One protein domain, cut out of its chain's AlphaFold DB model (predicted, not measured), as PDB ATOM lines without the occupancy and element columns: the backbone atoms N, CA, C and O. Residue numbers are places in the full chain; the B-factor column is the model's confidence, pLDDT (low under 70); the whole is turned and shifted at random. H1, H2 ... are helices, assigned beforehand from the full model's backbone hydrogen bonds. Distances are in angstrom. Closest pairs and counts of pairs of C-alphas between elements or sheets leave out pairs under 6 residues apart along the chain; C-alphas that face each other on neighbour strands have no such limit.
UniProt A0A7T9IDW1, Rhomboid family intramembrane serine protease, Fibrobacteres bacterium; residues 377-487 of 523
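AT A GLANCE: This is residues 377 to 487 of the 523 residues of the protein "Rhomboid family intramembrane serine protease" of Fibrobacteres bacterium (UniProt A0A7T9IDW1). An up-and-down bundle of H4, H5 and H6, each running against the one before, meets a zigzag of H1, H2 and H3 where H2 packs on H4; H4 and H5 lie in the middle, H1 and H6 far out. The printed part has 111 residues with six named helices, H1 to H6, and no named strand: all helix. It is compact, radius of gyration of the C-alphas 13.7 A, spanning 39 by 32 by 24 A.

HOW THE PARTS SIT: The longest helix, H6, residues 467 to 487, touches H5, residues 448 to 457, opposite ways at a shallow tilt of 28 degrees; their closest C-alphas, Ile 477 and Leu 452, are 6.3 A apart. H5 forms a hairpin with H4, residues 432 to 442, closest C-alphas Ala 451 and Gly 439, 4.3 A. H4 touches H2, residues 389 to 405, at 397 to 404 alone, closest C-alphas Trp 438 and Ile 404, 7.2 A. H2 forms hairpins with H1, residues 377 to 386, and H3, residues 408 to 424. In these six helices every O i to N i+4 pair is within hydrogen-bond range.

IN THESE COORDINATES: H1 begins at C-alpha 377 (7.001, -18.956, 0.283); H6, 30.4 A long, ends at C-alpha 487 (9.366, 11.412, 9.949).

THE WHOLE: The printed part has no cut and no long link; no printed residue is under 70 in pLDDT.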
ATOM      1  N   ILE A 377       7.874 -19.737  -0.597       82.94
ATOM      2  CA  ILE A 377       7.001 -18.956   0.283       82.94
ATOM      3  C   ILE A 377       5.679 -19.681   0.587       82.94
ATOM      4  O   ILE A 377       5.224 -19.666   1.727       82.94
ATOM      5  N   GLU A 378       5.072 -20.361  -0.386       82.38
ATOM      6  CA  GLU A 378       3.854 -21.160  -0.190       82.38
ATOM      7  C   GLU A 378       4.116 -22.399   0.678       82.38
ATOM      8  O   GLU A 378       3.263 -22.775   1.485       82.38
ATOM      9  N   GLU A 379       5.301 -23.005   0.569       81.50
ATOM     10  CA  GLU A 379       5.748 -24.063   1.482       81.50
ATOM     11  C   GLU A 379       5.911 -23.533   2.910       81.50
ATOM     12  O   GLU A 379       5.364 -24.120   3.845       81.50
ATOM     13  N   ALA A 380       6.573 -22.383   3.088       84.44
ATOM     14  CA  ALA A 380       6.728 -21.745   4.397       84.44
ATOM     15  C   ALA A 380       5.369 -21.461   5.060       84.44
ATOM     16  O   ALA A 380       5.143 -21.796   6.226       84.44
ATOM     17  N   TRP A 381       4.418 -20.922   4.290       86.81
ATOM     18  CA  TRP A 381       3.049 -20.691   4.746       86.81
ATOM     19  C   TRP A 381       2.294 -21.975   5.079       86.81
ATOM     20  O   TRP A 381       1.460 -21.961   5.987       86.81
ATOM     21  N   SER A 382       2.561 -23.064   4.359       84.50
ATOM     22  CA  SER A 382       1.975 -24.374   4.633       84.50
ATOM     23  C   SER A 382       2.475 -24.941   5.959       84.50
ATOM     24  O   SER A 382       1.660 -25.392   6.759       84.50
ATOM     25  N   HIS A 383       3.782 -24.873   6.219       84.69
ATOM     26  CA  HIS A 383       4.365 -25.339   7.480       84.69
ATOM     27  C   HIS A 383       3.874 -24.515   8.673       84.69
ATOM     28  O   HIS A 383       3.478 -25.069   9.698       84.69
ATOM     29  N   LEU A 384       3.775 -23.192   8.502       85.69
ATOM     30  CA  LEU A 384       3.214 -22.319   9.532       85.69
ATOM     31  C   LEU A 384       1.738 -22.649   9.815       85.69
ATOM     32  O   LEU A 384       1.278 -22.536  10.946       85.69
ATOM     33  N   GLN A 385       0.978 -23.072   8.798       85.06
ATOM     34  CA  GLN A 385      -0.418 -23.501   8.956       85.06
ATOM     35  C   GLN A 385      -0.562 -24.857   9.637       85.06
ATOM     36  O   GLN A 385      -1.514 -25.047  10.391       85.06
ATOM     37  N   SER A 386       0.356 -25.788   9.379       80.81
ATOM     38  CA  SER A 386       0.355 -27.105  10.015       80.81
ATOM     39  C   SER A 386       0.905 -27.090  11.444       80.81
ATOM     40  O   SER A 386       0.856 -28.120  12.109       80.81
ATOM     41  N   GLY A 387       1.417 -25.947  11.919       82.19
ATOM     42  CA  GLY A 387       2.019 -25.795  13.247       82.19
ATOM     43  C   GLY A 387       3.476 -26.260  13.334       82.19
ATOM     44  O   GLY A 387       4.002 -26.388  14.434       82.19
ATOM     45  N   ASP A 388       4.129 -26.509  12.195       84.50
ATOM     46  CA  ASP A 388       5.544 -26.885  12.136       84.50
ATOM     47  C   ASP A 388       6.401 -25.617  12.015       84.50
ATOM     48  O   ASP A 388       6.785 -25.182  10.924       84.50
ATOM     49  N   GLU A 389       6.613 -24.951  13.151       83.38
ATOM     50  CA  GLU A 389       7.282 -23.649  13.183       83.38
ATOM     51  C   GLU A 389       8.769 -23.726  12.805       83.38
ATOM     52  O   GLU A 389       9.293 -22.757  12.254       83.38
ATOM     53  N   ASP A 390       9.440 -24.859  13.025       81.44
ATOM     54  CA  ASP A 390      10.865 -25.029  12.708       81.44
ATOM     55  C   ASP A 390      11.099 -25.114  11.194       81.44
ATOM     56  O   ASP A 390      11.958 -24.413  10.636       81.44
ATOM     57  N   LEU A 391      10.285 -25.908  10.488       79.50
ATOM     58  CA  LEU A 391      10.332 -25.961   9.026       79.50
ATOM     59  C   LEU A 391       9.844 -24.653   8.400       79.50
ATOM     60  O   LEU A 391      10.459 -24.168   7.445       79.50
ATOM     61  N   ALA A 392       8.804 -24.030   8.963       84.81
ATOM     62  CA  ALA A 392       8.355 -22.712   8.524       84.81
ATOM     63  C   ALA A 392       9.479 -21.673   8.642       84.81
ATOM     64  O   ALA A 392       9.758 -20.952   7.684       84.81
ATOM     65  N   ARG A 393      10.178 -21.632   9.784       86.69
ATOM     66  CA  ARG A 393      11.317 -20.733  10.032       86.69
ATOM     67  C   ARG A 393      12.436 -20.947   9.033       86.69
ATOM     68  O   ARG A 393      12.937 -19.971   8.477       86.69
ATOM     69  N   THR A 394      12.782 -22.199   8.757       84.94
ATOM     70  CA  THR A 394      13.805 -22.552   7.764       84.94
ATOM     71  C   THR A 394      13.441 -22.014   6.377       84.94
ATOM     72  O   THR A 394      14.252 -21.343   5.732       84.94
ATOM     73  N   GLN A 395      12.200 -22.236   5.933       87.00
ATOM     74  CA  GLN A 395      11.763 -21.818   4.600       87.00
ATOM     75  C   GLN A 395      11.595 -20.299   4.481       87.00
ATOM     76  O   GLN A 395      12.072 -19.707   3.510       87.00
ATOM     77  N   PHE A 396      11.013 -19.632   5.485       89.69
ATOM     78  CA  PHE A 396      10.936 -18.168   5.508       89.69
ATOM     79  C   PHE A 396      12.326 -17.533   5.524       89.69
ATOM     80  O   PHE A 396      12.575 -16.597   4.768       89.69
ATOM     81  N   THR A 397      13.260 -18.081   6.307       87.81
ATOM     82  CA  THR A 397      14.651 -17.605   6.350       87.81
ATOM     83  C   THR A 397      15.287 -17.664   4.972       87.81
ATOM     84  O   THR A 397      15.895 -16.694   4.518       87.81
ATOM     85  N   ARG A 398      15.119 -18.778   4.260       85.75
ATOM     86  CA  ARG A 398      15.641 -18.921   2.902       85.75
ATOM     87  C   ARG A 398      15.020 -17.913   1.935       85.75
ATOM     88  O   ARG A 398      15.752 -17.262   1.190       85.75
ATOM     89  N   GLN A 399      13.699 -17.756   1.968       89.94
ATOM     90  CA  GLN A 399      12.995 -16.819   1.094       89.94
ATOM     91  C   GLN A 399      13.380 -15.358   1.379       89.94
ATOM     92  O   GLN A 399      13.521 -14.565   0.449       89.94
ATOM     93  N   PHE A 400      13.606 -14.996   2.641       90.12
ATOM     94  CA  PHE A 400      14.000 -13.637   3.014       90.12
ATOM     95  C   PHE A 400      15.409 -13.307   2.520       90.12
ATOM     96  O   PHE A 400      15.623 -12.220   1.990       90.12
ATOM     97  N   HIS A 401      16.355 -14.252   2.580       86.69
ATOM     98  CA  HIS A 401      17.675 -14.064   1.963       86.69
ATOM     99  C   HIS A 401      17.588 -13.824   0.451       86.69
ATOM    100  O   HIS A 401      18.323 -12.991  -0.082       86.69
ATOM    101  N   GLU A 402      16.705 -14.545  -0.244       86.44
ATOM    102  CA  GLU A 402      16.451 -14.345  -1.674       86.44
ATOM    103  C   GLU A 402      15.950 -12.917  -1.940       86.44
ATOM    104  O   GLU A 402      16.490 -12.213  -2.792       86.44
ATOM    105  N   TRP A 403      14.967 -12.458  -1.163       89.44
ATOM    106  CA  TRP A 403      14.385 -11.125  -1.305       89.44
ATOM    107  C   TRP A 403      15.354  -9.995  -0.957       89.44
ATOM    108  O   TRP A 403      15.418  -9.010  -1.688       89.44
ATOM    109  N   ILE A 404      16.186 -10.148   0.075       86.62
ATOM    110  CA  ILE A 404      17.239  -9.168   0.377       86.62
ATOM    111  C   ILE A 404      18.198  -9.005  -0.813       86.62
ATOM    112  O   ILE A 404      18.589  -7.883  -1.138       86.62
ATOM    113  N   ARG A 405      18.542 -10.092  -1.521       84.69
ATOM    114  CA  ARG A 405      19.391 -10.018  -2.729       84.69
ATOM    115  C   ARG A 405      18.721  -9.302  -3.900       84.69
ATOM    116  O   ARG A 405      19.425  -8.760  -4.747       84.69
ATOM    117  N   GLN A 406      17.391  -9.291  -3.955       85.88
ATOM    118  CA  GLN A 406      16.618  -8.611  -5.001       85.88
ATOM    119  C   GLN A 406      16.501  -7.093  -4.772       85.88
ATOM    120  O   GLN A 406      15.967  -6.385  -5.625       85.88
ATOM    121  N   GLY A 407      17.020  -6.573  -3.655       84.31
ATOM    122  CA  GLY A 407      17.018  -5.143  -3.354       84.31
ATOM    123  C   GLY A 407      15.629  -4.624  -2.977       84.31
ATOM    124  O   GLY A 407      14.872  -5.294  -2.280       84.31
ATOM    125  N   GLU A 408      15.286  -3.413  -3.420       80.38
ATOM    126  CA  GLU A 408      14.088  -2.690  -2.962       80.38
ATOM    127  C   GLU A 408      12.773  -3.451  -3.221       80.38
ATOM    128  O   GLU A 408      11.912  -3.498  -2.344       80.38
ATOM    129  N   ALA A 409      12.651  -4.127  -4.370       80.81
ATOM    130  CA  ALA A 409      11.472  -4.932  -4.703       80.81
ATOM    131  C   ALA A 409      11.271  -6.111  -3.735       80.81
ATOM    132  O   ALA A 409      10.153  -6.358  -3.286       80.81
ATOM    133  N   GLY A 410      12.352  -6.799  -3.357       87.19
ATOM    134  CA  GLY A 410      12.277  -7.893  -2.390       87.19
ATOM    135  C   GLY A 410      12.019  -7.402  -0.964       87.19
ATOM    136  O   GLY A 410      11.341  -8.069  -0.190       87.19
ATOM    137  N   ILE A 411      12.481  -6.201  -0.610       87.31
ATOM    138  CA  ILE A 411      12.196  -5.609   0.705       87.31
ATOM    139  C   ILE A 411      10.703  -5.268   0.849       87.31
ATOM    140  O   ILE A 411      10.129  -5.501   1.915       87.31
ATOM    141  N   ASP A 412      10.041  -4.813  -0.221       85.56
ATOM    142  CA  ASP A 412       8.580  -4.655  -0.235       85.56
ATOM    143  C   ASP A 412       7.858  -6.008  -0.000       85.56
ATOM    144  O   ASP A 412       6.835  -6.050   0.692       85.56
ATOM    145  N   ASP A 413       8.379  -7.119  -0.536       88.19
ATOM    146  CA  ASP A 413       7.845  -8.468  -0.290       88.19
ATOM    147  C   ASP A 413       8.066  -8.953   1.149       88.19
ATOM    148  O   ASP A 413       7.139  -9.505   1.756       88.19
ATOM    149  N   ILE A 414       9.250  -8.707   1.720       89.69
ATOM    150  CA  ILE A 414       9.557  -9.001   3.130       89.69
ATOM    151  C   ILE A 414       8.582  -8.252   4.033       89.69
ATOM    152  O   ILE A 414       7.959  -8.865   4.896       89.69
ATOM    153  N   SER A 415       8.400  -6.951   3.799       86.00
ATOM    154  CA  SER A 415       7.483  -6.106   4.565       86.00
ATOM    155  C   SER A 415       6.057  -6.671   4.576       86.00
ATOM    156  O   SER A 415       5.464  -6.858   5.642       86.00
ATOM    157  N   ARG A 416       5.513  -7.046   3.407       85.50
ATOM    158  CA  ARG A 416       4.170  -7.646   3.305       85.50
ATOM    159  C   ARG A 416       4.048  -8.978   4.046       85.50
ATOM    160  O   ARG A 416       3.042  -9.217   4.716       85.50
ATOM    161  N   ASN A 417       5.043  -9.852   3.908       89.44
ATOM    162  CA  ASN A 417       4.987 -11.194   4.487       89.44
ATOM    163  C   ASN A 417       5.265 -11.190   5.992       89.44
ATOM    164  O   ASN A 417       4.595 -11.923   6.712       89.44
ATOM    165  N   MET A 418       6.161 -10.334   6.486       86.69
ATOM    166  CA  MET A 418       6.456 -10.215   7.916       86.69
ATOM    167  C   MET A 418       5.199  -9.883   8.726       86.69
ATOM    168  O   MET A 418       4.831 -10.622   9.639       86.69
ATOM    169  N   HIS A 419       4.476  -8.835   8.327       84.38
ATOM    170  CA  HIS A 419       3.228  -8.449   8.987       84.38
ATOM    171  C   HIS A 419       2.198  -9.582   8.985       84.38
ATOM    172  O   HIS A 419       1.486  -9.794   9.968       84.38
ATOM    173  N   ALA A 420       2.108 -10.333   7.886       86.44
ATOM    174  CA  ALA A 420       1.198 -11.462   7.795       86.44
ATOM    175  C   ALA A 420       1.613 -12.610   8.736       86.44
ATOM    176  O   ALA A 420       0.737 -13.237   9.338       86.44
ATOM    177  N   ILE A 421       2.917 -12.889   8.866       87.88
ATOM    178  CA  ILE A 421       3.451 -13.939   9.746       87.88
ATOM    179  C   ILE A 421       3.129 -13.585  11.193       87.88
ATOM    180  O   ILE A 421       2.477 -14.374  11.871       87.88
ATOM    181  N   LEU A 422       3.482 -12.373  11.631       84.44
ATOM    182  CA  LEU A 422       3.263 -11.916  13.005       84.44
ATOM    183  C   LEU A 422       1.780 -11.805  13.362       84.44
ATOM    184  O   LEU A 422       1.380 -12.111  14.483       84.44
ATOM    185  N   LYS A 423       0.927 -11.443  12.399       86.06
ATOM    186  CA  LYS A 423      -0.527 -11.465  12.599       86.06
ATOM    187  C   LYS A 423      -1.058 -12.881  12.846       86.06
ATOM    188  O   LYS A 423      -2.048 -13.038  13.558       86.06
ATOM    189  N   LYS A 424      -0.450 -13.895  12.227       83.31
ATOM    190  CA  LYS A 424      -0.914 -15.288  12.285       83.31
ATOM    191  C   LYS A 424      -0.295 -16.074  13.440       83.31
ATOM    192  O   LYS A 424      -1.010 -16.820  14.097       83.31
ATOM    193  N   SER A 425       0.996 -15.886  13.692       84.81
ATOM    194  CA  SER A 425       1.718 -16.417  14.846       84.81
ATOM    195  C   SER A 425       2.487 -15.270  15.521       84.81
ATOM    196  O   SER A 425       3.622 -14.972  15.148       84.81
ATOM    197  N   PRO A 426       1.876 -14.596  16.518       84.31
ATOM    198  CA  PRO A 426       2.484 -13.451  17.207       84.31
ATOM    199  C   PRO A 426       3.764 -13.781  17.979       84.31
ATOM    200  O   PRO A 426       4.515 -12.880  18.345       84.31
ATOM    201  N   LEU A 427       3.990 -15.064  18.273       82.06
ATOM    202  CA  LEU A 427       5.173 -15.551  18.983       82.06
ATOM    203  C   LEU A 427       6.245 -16.104  18.039       82.06
ATOM    204  O   LEU A 427       7.294 -16.526  18.522       82.06
ATOM    205  N   PHE A 428       6.009 -16.091  16.725       84.56
ATOM    206  CA  PHE A 428       6.972 -16.572  15.747       84.56
ATOM    207  C   PHE A 428       8.243 -15.723  15.784       84.56
ATOM    208  O   PHE A 428       8.190 -14.493  15.726       84.56
ATOM    209  N   ARG A 429       9.399 -16.382  15.877       82.56
ATOM    210  CA  ARG A 429      10.703 -15.715  15.938       82.56
ATOM    211  C   ARG A 429      11.651 -16.299  14.909       82.56
ATOM    212  O   ARG A 429      11.659 -17.501  14.670       82.56
ATOM    213  N   PHE A 430      12.472 -15.427  14.340       88.12
ATOM    214  CA  PHE A 430      13.615 -15.811  13.524       88.12
ATOM    215  C   PHE A 430      14.873 -15.922  14.375       88.12
ATOM    216  O   PHE A 430      14.941 -15.387  15.486       88.12
ATOM    217  N   ASP A 431      15.881 -16.598  13.831       87.25
ATOM    218  CA  ASP A 431      17.160 -16.711  14.509       87.25
ATOM    219  C   ASP A 431      17.858 -15.341  14.589       87.25
ATOM    220  O   ASP A 431      17.760 -14.534  13.656       87.25
ATOM    221  N   PRO A 432      18.594 -15.053  15.678       87.88
ATOM    222  CA  PRO A 432      19.030 -13.686  15.973       87.88
ATOM    223  C   PRO A 432      20.041 -13.115  14.981       87.88
ATOM    224  O   PRO A 432      20.047 -11.911  14.732       87.88
ATOM    225  N   LEU A 433      20.896 -13.964  14.406       88.25
ATOM    226  CA  LEU A 433      21.913 -13.529  13.452       88.25
ATOM    227  C   LEU A 433      21.303 -13.168  12.080       88.25
ATOM    228  O   LEU A 433      21.521 -12.036  11.651       88.25
ATOM    229  N   PRO A 434      20.479 -14.022  11.433       89.00
ATOM    230  CA  PRO A 434      19.729 -13.619  10.241       89.00
ATOM    231  C   PRO A 434      18.856 -12.382  10.470       89.00
ATOM    232  O   PRO A 434      18.857 -11.470   9.647       89.00
ATOM    233  N   ALA A 435      18.166 -12.304  11.615       90.19
ATOM    234  CA  ALA A 435      17.351 -11.142  11.958       90.19
ATOM    235  C   ALA A 435      18.193  -9.852  12.021       90.19
ATOM    236  O   ALA A 435      17.809  -8.837  11.444       90.19
ATOM    237  N   LEU A 436      19.382  -9.894  12.630       91.06
ATOM    238  CA  LEU A 436      20.302  -8.755  12.634       91.06
ATOM    239  C   LEU A 436      20.720  -8.347  11.213       91.06
ATOM    240  O   LEU A 436      20.697  -7.162  10.881       91.06
ATOM    241  N   GLU A 437      21.101  -9.312  10.376       90.62
ATOM    242  CA  GLU A 437      21.543  -9.054   9.000       90.62
ATOM    243  C   GLU A 437      20.444  -8.409   8.153       90.62
ATOM    244  O   GLU A 437      20.687  -7.405   7.475       90.62
ATOM    245  N   TRP A 438      19.222  -8.938   8.222       92.44
ATOM    246  CA  TRP A 438      18.080  -8.380   7.503       92.44
ATOM    247  C   TRP A 438      17.692  -7.006   8.045       92.44
ATOM    248  O   TRP A 438      17.468  -6.092   7.256       92.44
ATOM    249  N   GLY A 439      17.702  -6.822   9.368       91.75
ATOM    250  CA  GLY A 439      17.478  -5.524  10.001       91.75
ATOM    251  C   GLY A 439      18.447  -4.458   9.480       91.75
ATOM    252  O   GLY A 439      18.018  -3.390   9.051       91.75
ATOM    253  N   ILE A 440      19.746  -4.771   9.406       90.38
ATOM    254  CA  ILE A 440      20.778  -3.871   8.860       90.38
ATOM    255  C   ILE A 440      20.559  -3.585   7.367       90.38
ATOM    256  O   ILE A 440      20.763  -2.456   6.914       90.38
ATOM    257  N   ALA A 441      20.175  -4.597   6.585       88.38
ATOM    258  CA  ALA A 441      19.925  -4.432   5.157       88.38
ATOM    259  C   ALA A 441      18.710  -3.526   4.891       88.38
ATOM    260  O   ALA A 441      18.776  -2.634   4.043       88.38
ATOM    261  N   ILE A 442      17.632  -3.711   5.654       91.25
ATOM    262  CA  ILE A 442      16.373  -2.971   5.511       91.25
ATOM    263  C   ILE A 442      16.482  -1.563   6.107       91.25
ATOM    264  O   ILE A 442      15.861  -0.643   5.576       91.25
ATOM    265  N   ALA A 443      17.328  -1.351   7.123       90.31
ATOM    266  CA  ALA A 443      17.575  -0.052   7.763       90.31
ATOM    267  C   ALA A 443      17.982   1.067   6.785       90.31
ATOM    268  O   ALA A 443      17.841   2.250   7.087       90.31
ATOM    269  N   LYS A 444      18.491   0.703   5.604       85.06
ATOM    270  CA  LYS A 444      18.870   1.639   4.534       85.06
ATOM    271  C   LYS A 444      17.707   2.031   3.616       85.06
ATOM    272  O   LYS A 444      17.918   2.776   2.664       85.06
ATOM    273  N   THR A 445      16.507   1.517   3.865       85.44
ATOM    274  CA  THR A 445      15.320   1.719   3.025       85.44
ATOM    275  C   THR A 445      14.244   2.523   3.747       85.44
ATOM    276  O   THR A 445      14.373   2.862   4.920       85.44
ATOM    277  N   ARG A 446      13.136   2.799   3.049       85.75
ATOM    278  CA  ARG A 446      11.948   3.448   3.627       85.75
ATOM    279  C   ARG A 446      11.201   2.596   4.669       85.75
ATOM    280  O   ARG A 446      10.312   3.115   5.334       85.75
ATOM    281  N   HIS A 447      11.534   1.310   4.821       87.56
ATOM    282  CA  HIS A 447      10.834   0.361   5.702       87.56
ATOM    283  C   HIS A 447      11.443   0.310   7.111       87.56
ATOM    284  O   HIS A 447      11.855  -0.749   7.583       87.56
ATOM    285  N   ILE A 448      11.514   1.463   7.784       88.81
ATOM    286  CA  ILE A 448      12.155   1.593   9.108       88.81
ATOM    287  C   ILE A 448      11.485   0.689  10.157       88.81
ATOM    288  O   ILE A 448      12.179   0.049  10.940       88.81
ATOM    289  N   GLU A 449      10.155   0.576  10.133       89.00
ATOM    290  CA  GLU A 449       9.385  -0.272  11.059       89.00
ATOM    291  C   GLU A 449       9.795  -1.743  10.972       89.00
ATOM    292  O   GLU A 449      10.105  -2.370  11.980       89.00
ATOM    293  N   VAL A 450       9.895  -2.271   9.751       89.25
ATOM    294  CA  VAL A 450      10.294  -3.663   9.510       89.25
ATOM    295  C   VAL A 450      11.750  -3.890   9.924       89.25
ATOM    296  O   VAL A 450      12.080  -4.935  10.483       89.25
ATOM    297  N   ALA A 451      12.632  -2.911   9.690       91.38
ATOM    298  CA  ALA A 451      14.012  -2.983  10.166       91.38
ATOM    299  C   ALA A 451      14.070  -3.077  11.699       91.38
ATOM    300  O   ALA A 451      14.774  -3.939  12.226       91.38
ATOM    301  N   LEU A 452      13.307  -2.239  12.407       92.69
ATOM    302  CA  LEU A 452      13.221  -2.262  13.868       92.69
ATOM    303  C   LEU A 452      12.681  -3.597  14.390       92.69
ATOM    304  O   LEU A 452      13.258  -4.151  15.323       92.69
ATOM    305  N   GLU A 453      11.645  -4.166  13.767       90.50
ATOM    306  CA  GLU A 453      11.104  -5.477  14.156       90.50
ATOM    307  C   GLU A 453      12.173  -6.574  14.131       90.50
ATOM    308  O   GLU A 453      12.354  -7.293  15.117       90.50
ATOM    309  N   PHE A 454      12.938  -6.676  13.042       91.88
ATOM    310  CA  PHE A 454      14.024  -7.649  12.947       91.88
ATOM    311  C   PHE A 454      15.144  -7.392  13.954       91.88
ATOM    312  O   PHE A 454      15.644  -8.330  14.580       91.88
ATOM    313  N   LEU A 455      15.532  -6.129  14.142       92.50
ATOM    314  CA  LEU A 455      16.555  -5.775  15.122       92.50
ATOM    315  C   LEU A 455      16.090  -6.132  16.541       92.50
ATOM    316  O   LEU A 455      16.864  -6.702  17.302       92.50
ATOM    317  N   HIS A 456      14.824  -5.917  16.893       90.81
ATOM    318  CA  HIS A 456      14.290  -6.359  18.182       90.81
ATOM    319  C   HIS A 456      14.204  -7.887  18.301       90.81
ATOM    320  O   HIS A 456      14.502  -8.427  19.368       90.81
ATOM    321  N   MET A 457      13.865  -8.611  17.228       88.25
ATOM    322  CA  MET A 457      13.910 -10.082  17.222       88.25
ATOM    323  C   MET A 457      15.325 -10.618  17.462       88.25
ATOM    324  O   MET A 457      15.489 -11.648  18.117       88.25
ATOM    325  N   ALA A 458      16.350  -9.885  17.019       88.19
ATOM    326  CA  ALA A 458      17.747 -10.211  17.279       88.19
ATOM    327  C   ALA A 458      18.160 -10.067  18.763       88.19
ATOM    328  O   ALA A 458      19.294 -10.382  19.129       88.19
ATOM    329  N   SER A 459      17.260  -9.622  19.648       83.25
ATOM    330  CA  SER A 459      17.435  -9.562  21.111       83.25
ATOM    331  C   SER A 459      16.932 -10.817  21.833       83.25
ATOM    332  O   SER A 459      16.357 -10.732  22.916       83.25
ATOM    333  N   HIS A 460      17.126 -11.993  21.234       77.56
ATOM    334  CA  HIS A 460      16.618 -13.254  21.773       77.56
ATOM    335  C   HIS A 460      17.347 -13.665  23.070       77.56
ATOM    336  O   HIS A 460      18.571 -13.811  23.046       77.56
ATOM    337  N   PRO A 461      16.632 -13.900  24.190       73.75
ATOM    338  CA  PRO A 461      17.255 -14.209  25.481       73.75
ATOM    339  C   PRO A 461      17.962 -15.571  25.494       73.75
ATOM    340  O   PRO A 461      19.039 -15.686  26.073       73.75
ATOM    341  N   ASP A 462      17.404 -16.576  24.813       72.69
ATOM    342  CA  ASP A 462      17.975 -17.935  24.791       72.69
ATOM    343  C   ASP A 462      19.172 -18.093  23.835       72.69
ATOM    344  O   ASP A 462      19.972 -19.014  23.975       72.69
ATOM    345  N   HIS A 463      19.320 -17.177  22.873       80.56
ATOM    346  CA  HIS A 463      20.370 -17.212  21.852       80.56
ATOM    347  C   HIS A 463      20.958 -15.805  21.646       80.56
ATOM    348  O   HIS A 463      20.761 -15.190  20.599       80.56
ATOM    349  N   PRO A 464      21.653 -15.241  22.646       84.75
ATOM    350  CA  PRO A 464      22.111 -13.863  22.572       84.75
ATOM    351  C   PRO A 464      23.186 -13.679  21.494       84.75
ATOM    352  O   PRO A 464      24.069 -14.519  21.304       84.75
ATOM    353  N   LEU A 465      23.148 -12.527  20.821       88.44
ATOM    354  CA  LEU A 465      24.228 -12.098  19.937       88.44
ATOM    355  C   LEU A 465      25.536 -11.882  20.727       88.44
ATOM    356  O   LEU A 465      25.496 -11.470  21.890       88.44
ATOM    357  N   PRO A 466      26.710 -12.058  20.090       89.44
ATOM    358  CA  PRO A 466      27.985 -11.624  20.656       89.44
ATOM    359  C   PRO A 466      27.940 -10.149  21.082       89.44
ATOM    360  O   PRO A 466      27.396  -9.317  20.355       89.44
ATOM    361  N   ALA A 467      28.569  -9.803  22.211       84.75
ATOM    362  CA  ALA A 467      28.470  -8.471  22.830       84.75
ATOM    363  C   ALA A 467      28.745  -7.299  21.862       84.75
ATOM    364  O   ALA A 467      28.039  -6.294  21.887       84.75
ATOM    365  N   GLY A 468      29.724  -7.443  20.960       88.25
ATOM    366  CA  GLY A 468      30.028  -6.416  19.955       88.25
ATOM    367  C   GLY A 468      28.934  -6.229  18.894       88.25
ATOM    368  O   GLY A 468      28.719  -5.112  18.429       88.25
ATOM    369  N   LEU A 469      28.223  -7.298  18.520       89.19
ATOM    370  CA  LEU A 469      27.084  -7.223  17.597       89.19
ATOM    371  C   LEU A 469      25.824  -6.714  18.302       89.19
ATOM    372  O   LEU A 469      25.097  -5.919  17.716       89.19
ATOM    373  N   ALA A 470      25.606  -7.111  19.559       89.06
ATOM    374  CA  ALA A 470      24.508  -6.599  20.377       89.06
ATOM    375  C   ALA A 470      24.607  -5.074  20.567       89.06
ATOM    376  O   ALA A 470      23.642  -4.371  20.297       89.06
ATOM    377  N   SER A 471      25.796  -4.555  20.904       90.62
ATOM    378  CA  SER A 471      26.023  -3.104  21.024       90.62
ATOM    379  C   SER A 471      25.710  -2.363  19.721       90.62
ATOM    380  O   SER A 471      24.988  -1.375  19.731       90.62
ATOM    381  N   ARG A 472      26.198  -2.868  18.578       89.38
ATOM    382  CA  ARG A 472      25.949  -2.249  17.264       89.38
ATOM    383  C   ARG A 472      24.478  -2.254  16.865       89.38
ATOM    384  O   ARG A 472      24.017  -1.326  16.209       89.38
ATOM    385  N   ARG A 473      23.762  -3.322  17.211       94.56
ATOM    386  CA  ARG A 473      22.318  -3.426  17.003       94.56
ATOM    387  C   ARG A 473      21.585  -2.355  17.809       94.56
ATOM    388  O   ARG A 473      20.729  -1.688  17.247       94.56
ATOM    389  N   ASP A 474      21.930  -2.181  19.081       93.25
ATOM    390  CA  ASP A 474      21.267  -1.218  19.972       93.25
ATOM    391  C   ASP A 474      21.532   0.237  19.544       93.25
ATOM    392  O   ASP A 474      20.610   1.059  19.531       93.25
ATOM    393  N   ASP A 475      22.754   0.531  19.087       93.12
ATOM    394  CA  ASP A 475      23.095   1.819  18.470       93.12
ATOM    395  C   ASP A 475      22.230   2.085  17.224       93.12
ATOM    396  O   ASP A 475      21.697   3.183  17.043       93.12
ATOM    397  N   LEU A 476      22.054   1.067  16.371       93.56
ATOM    398  CA  LEU A 476      21.250   1.171  15.152       93.56
ATOM    399  C   LEU A 476      19.751   1.323  15.449       93.56
ATOM    400  O   LEU A 476      19.088   2.108  14.777       93.56
ATOM    401  N   ILE A 477      19.218   0.611  16.446       94.81
ATOM    402  CA  ILE A 477      17.829   0.776  16.903       94.81
ATOM    403  C   ILE A 477      17.601   2.229  17.329       94.81
ATOM    404  O   ILE A 477      16.673   2.867  16.841       94.81
ATOM    405  N   THR A 478      18.495   2.774  18.157       93.69
ATOM    406  CA  THR A 478      18.397   4.156  18.653       93.69
ATOM    407  C   THR A 478      18.394   5.176  17.506       93.69
ATOM    408  O   THR A 478      17.582   6.104  17.484       93.69
ATOM    409  N   ASP A 479      19.277   4.998  16.517       93.81
ATOM    410  CA  ASP A 479      19.324   5.839  15.314       93.81
ATOM    411  C   ASP A 479      18.025   5.733  14.494       93.81
ATOM    412  O   ASP A 479      17.434   6.756  14.142       93.81
ATOM    413  N   LEU A 480      17.525   4.522  14.240       93.25
ATOM    414  CA  LEU A 480      16.302   4.302  13.464       93.25
ATOM    415  C   LEU A 480      15.044   4.850  14.152       93.25
ATOM    416  O   LEU A 480      14.233   5.499  13.487       93.25
ATOM    417  N   GLU A 481      14.898   4.665  15.464       92.88
ATOM    418  CA  GLU A 481      13.793   5.233  16.249       92.88
ATOM    419  C   GLU A 481      13.797   6.768  16.186       92.88
ATOM    420  O   GLU A 481      12.750   7.395  16.000       92.88
ATOM    421  N   SER A 482      14.980   7.389  16.254       90.00
ATOM    422  CA  SER A 482      15.110   8.845  16.127       90.00
ATOM    423  C   SER A 482      14.659   9.352  14.749       90.00
ATOM    424  O   SER A 482      13.938  10.350  14.649       90.00
ATOM    425  N   ARG A 483      15.005   8.624  13.676       87.06
ATOM    426  CA  ARG A 483      14.590   8.930  12.298       87.06
ATOM    427  C   ARG A 483      13.089   8.750  12.105       87.06
ATOM    428  O   ARG A 483      12.459   9.578  11.450       87.06
ATOM    429  N   GLN A 484      12.505   7.709  12.696       86.88
ATOM    430  CA  GLN A 484      11.064   7.468  12.647       86.88
ATOM    431  C   GLN A 484      10.279   8.572  13.375       86.88
ATOM    432  O   GLN A 484       9.249   9.038  12.879       86.88
ATOM    433  N   ALA A 485      10.790   9.043  14.518       84.19
ATOM    434  CA  ALA A 485      10.200  10.152  15.265       84.19
ATOM    435  C   ALA A 485      10.239  11.475  14.477       84.19
ATOM    436  O   ALA A 485       9.270  12.231  14.512       84.19
ATOM    437  N   LEU A 486      11.317  11.731  13.728       79.62
ATOM    438  CA  LEU A 486      11.450  12.897  12.841       79.62
ATOM    439  C   LEU A 486      10.529  12.832  11.610       79.62
ATOM    440  O   LEU A 486      10.103  13.872  11.111       79.62
ATOM    441  N   ALA A 487      10.221  11.629  11.119       70.69
ATOM    442  CA  ALA A 487       9.366  11.412   9.949       70.69
ATOM    443  C   ALA A 487       7.856  11.469  10.261       70.69
ATOM    444  O   ALA A 487       7.041  11.611   9.347       70.69
TER     445      ALA A 487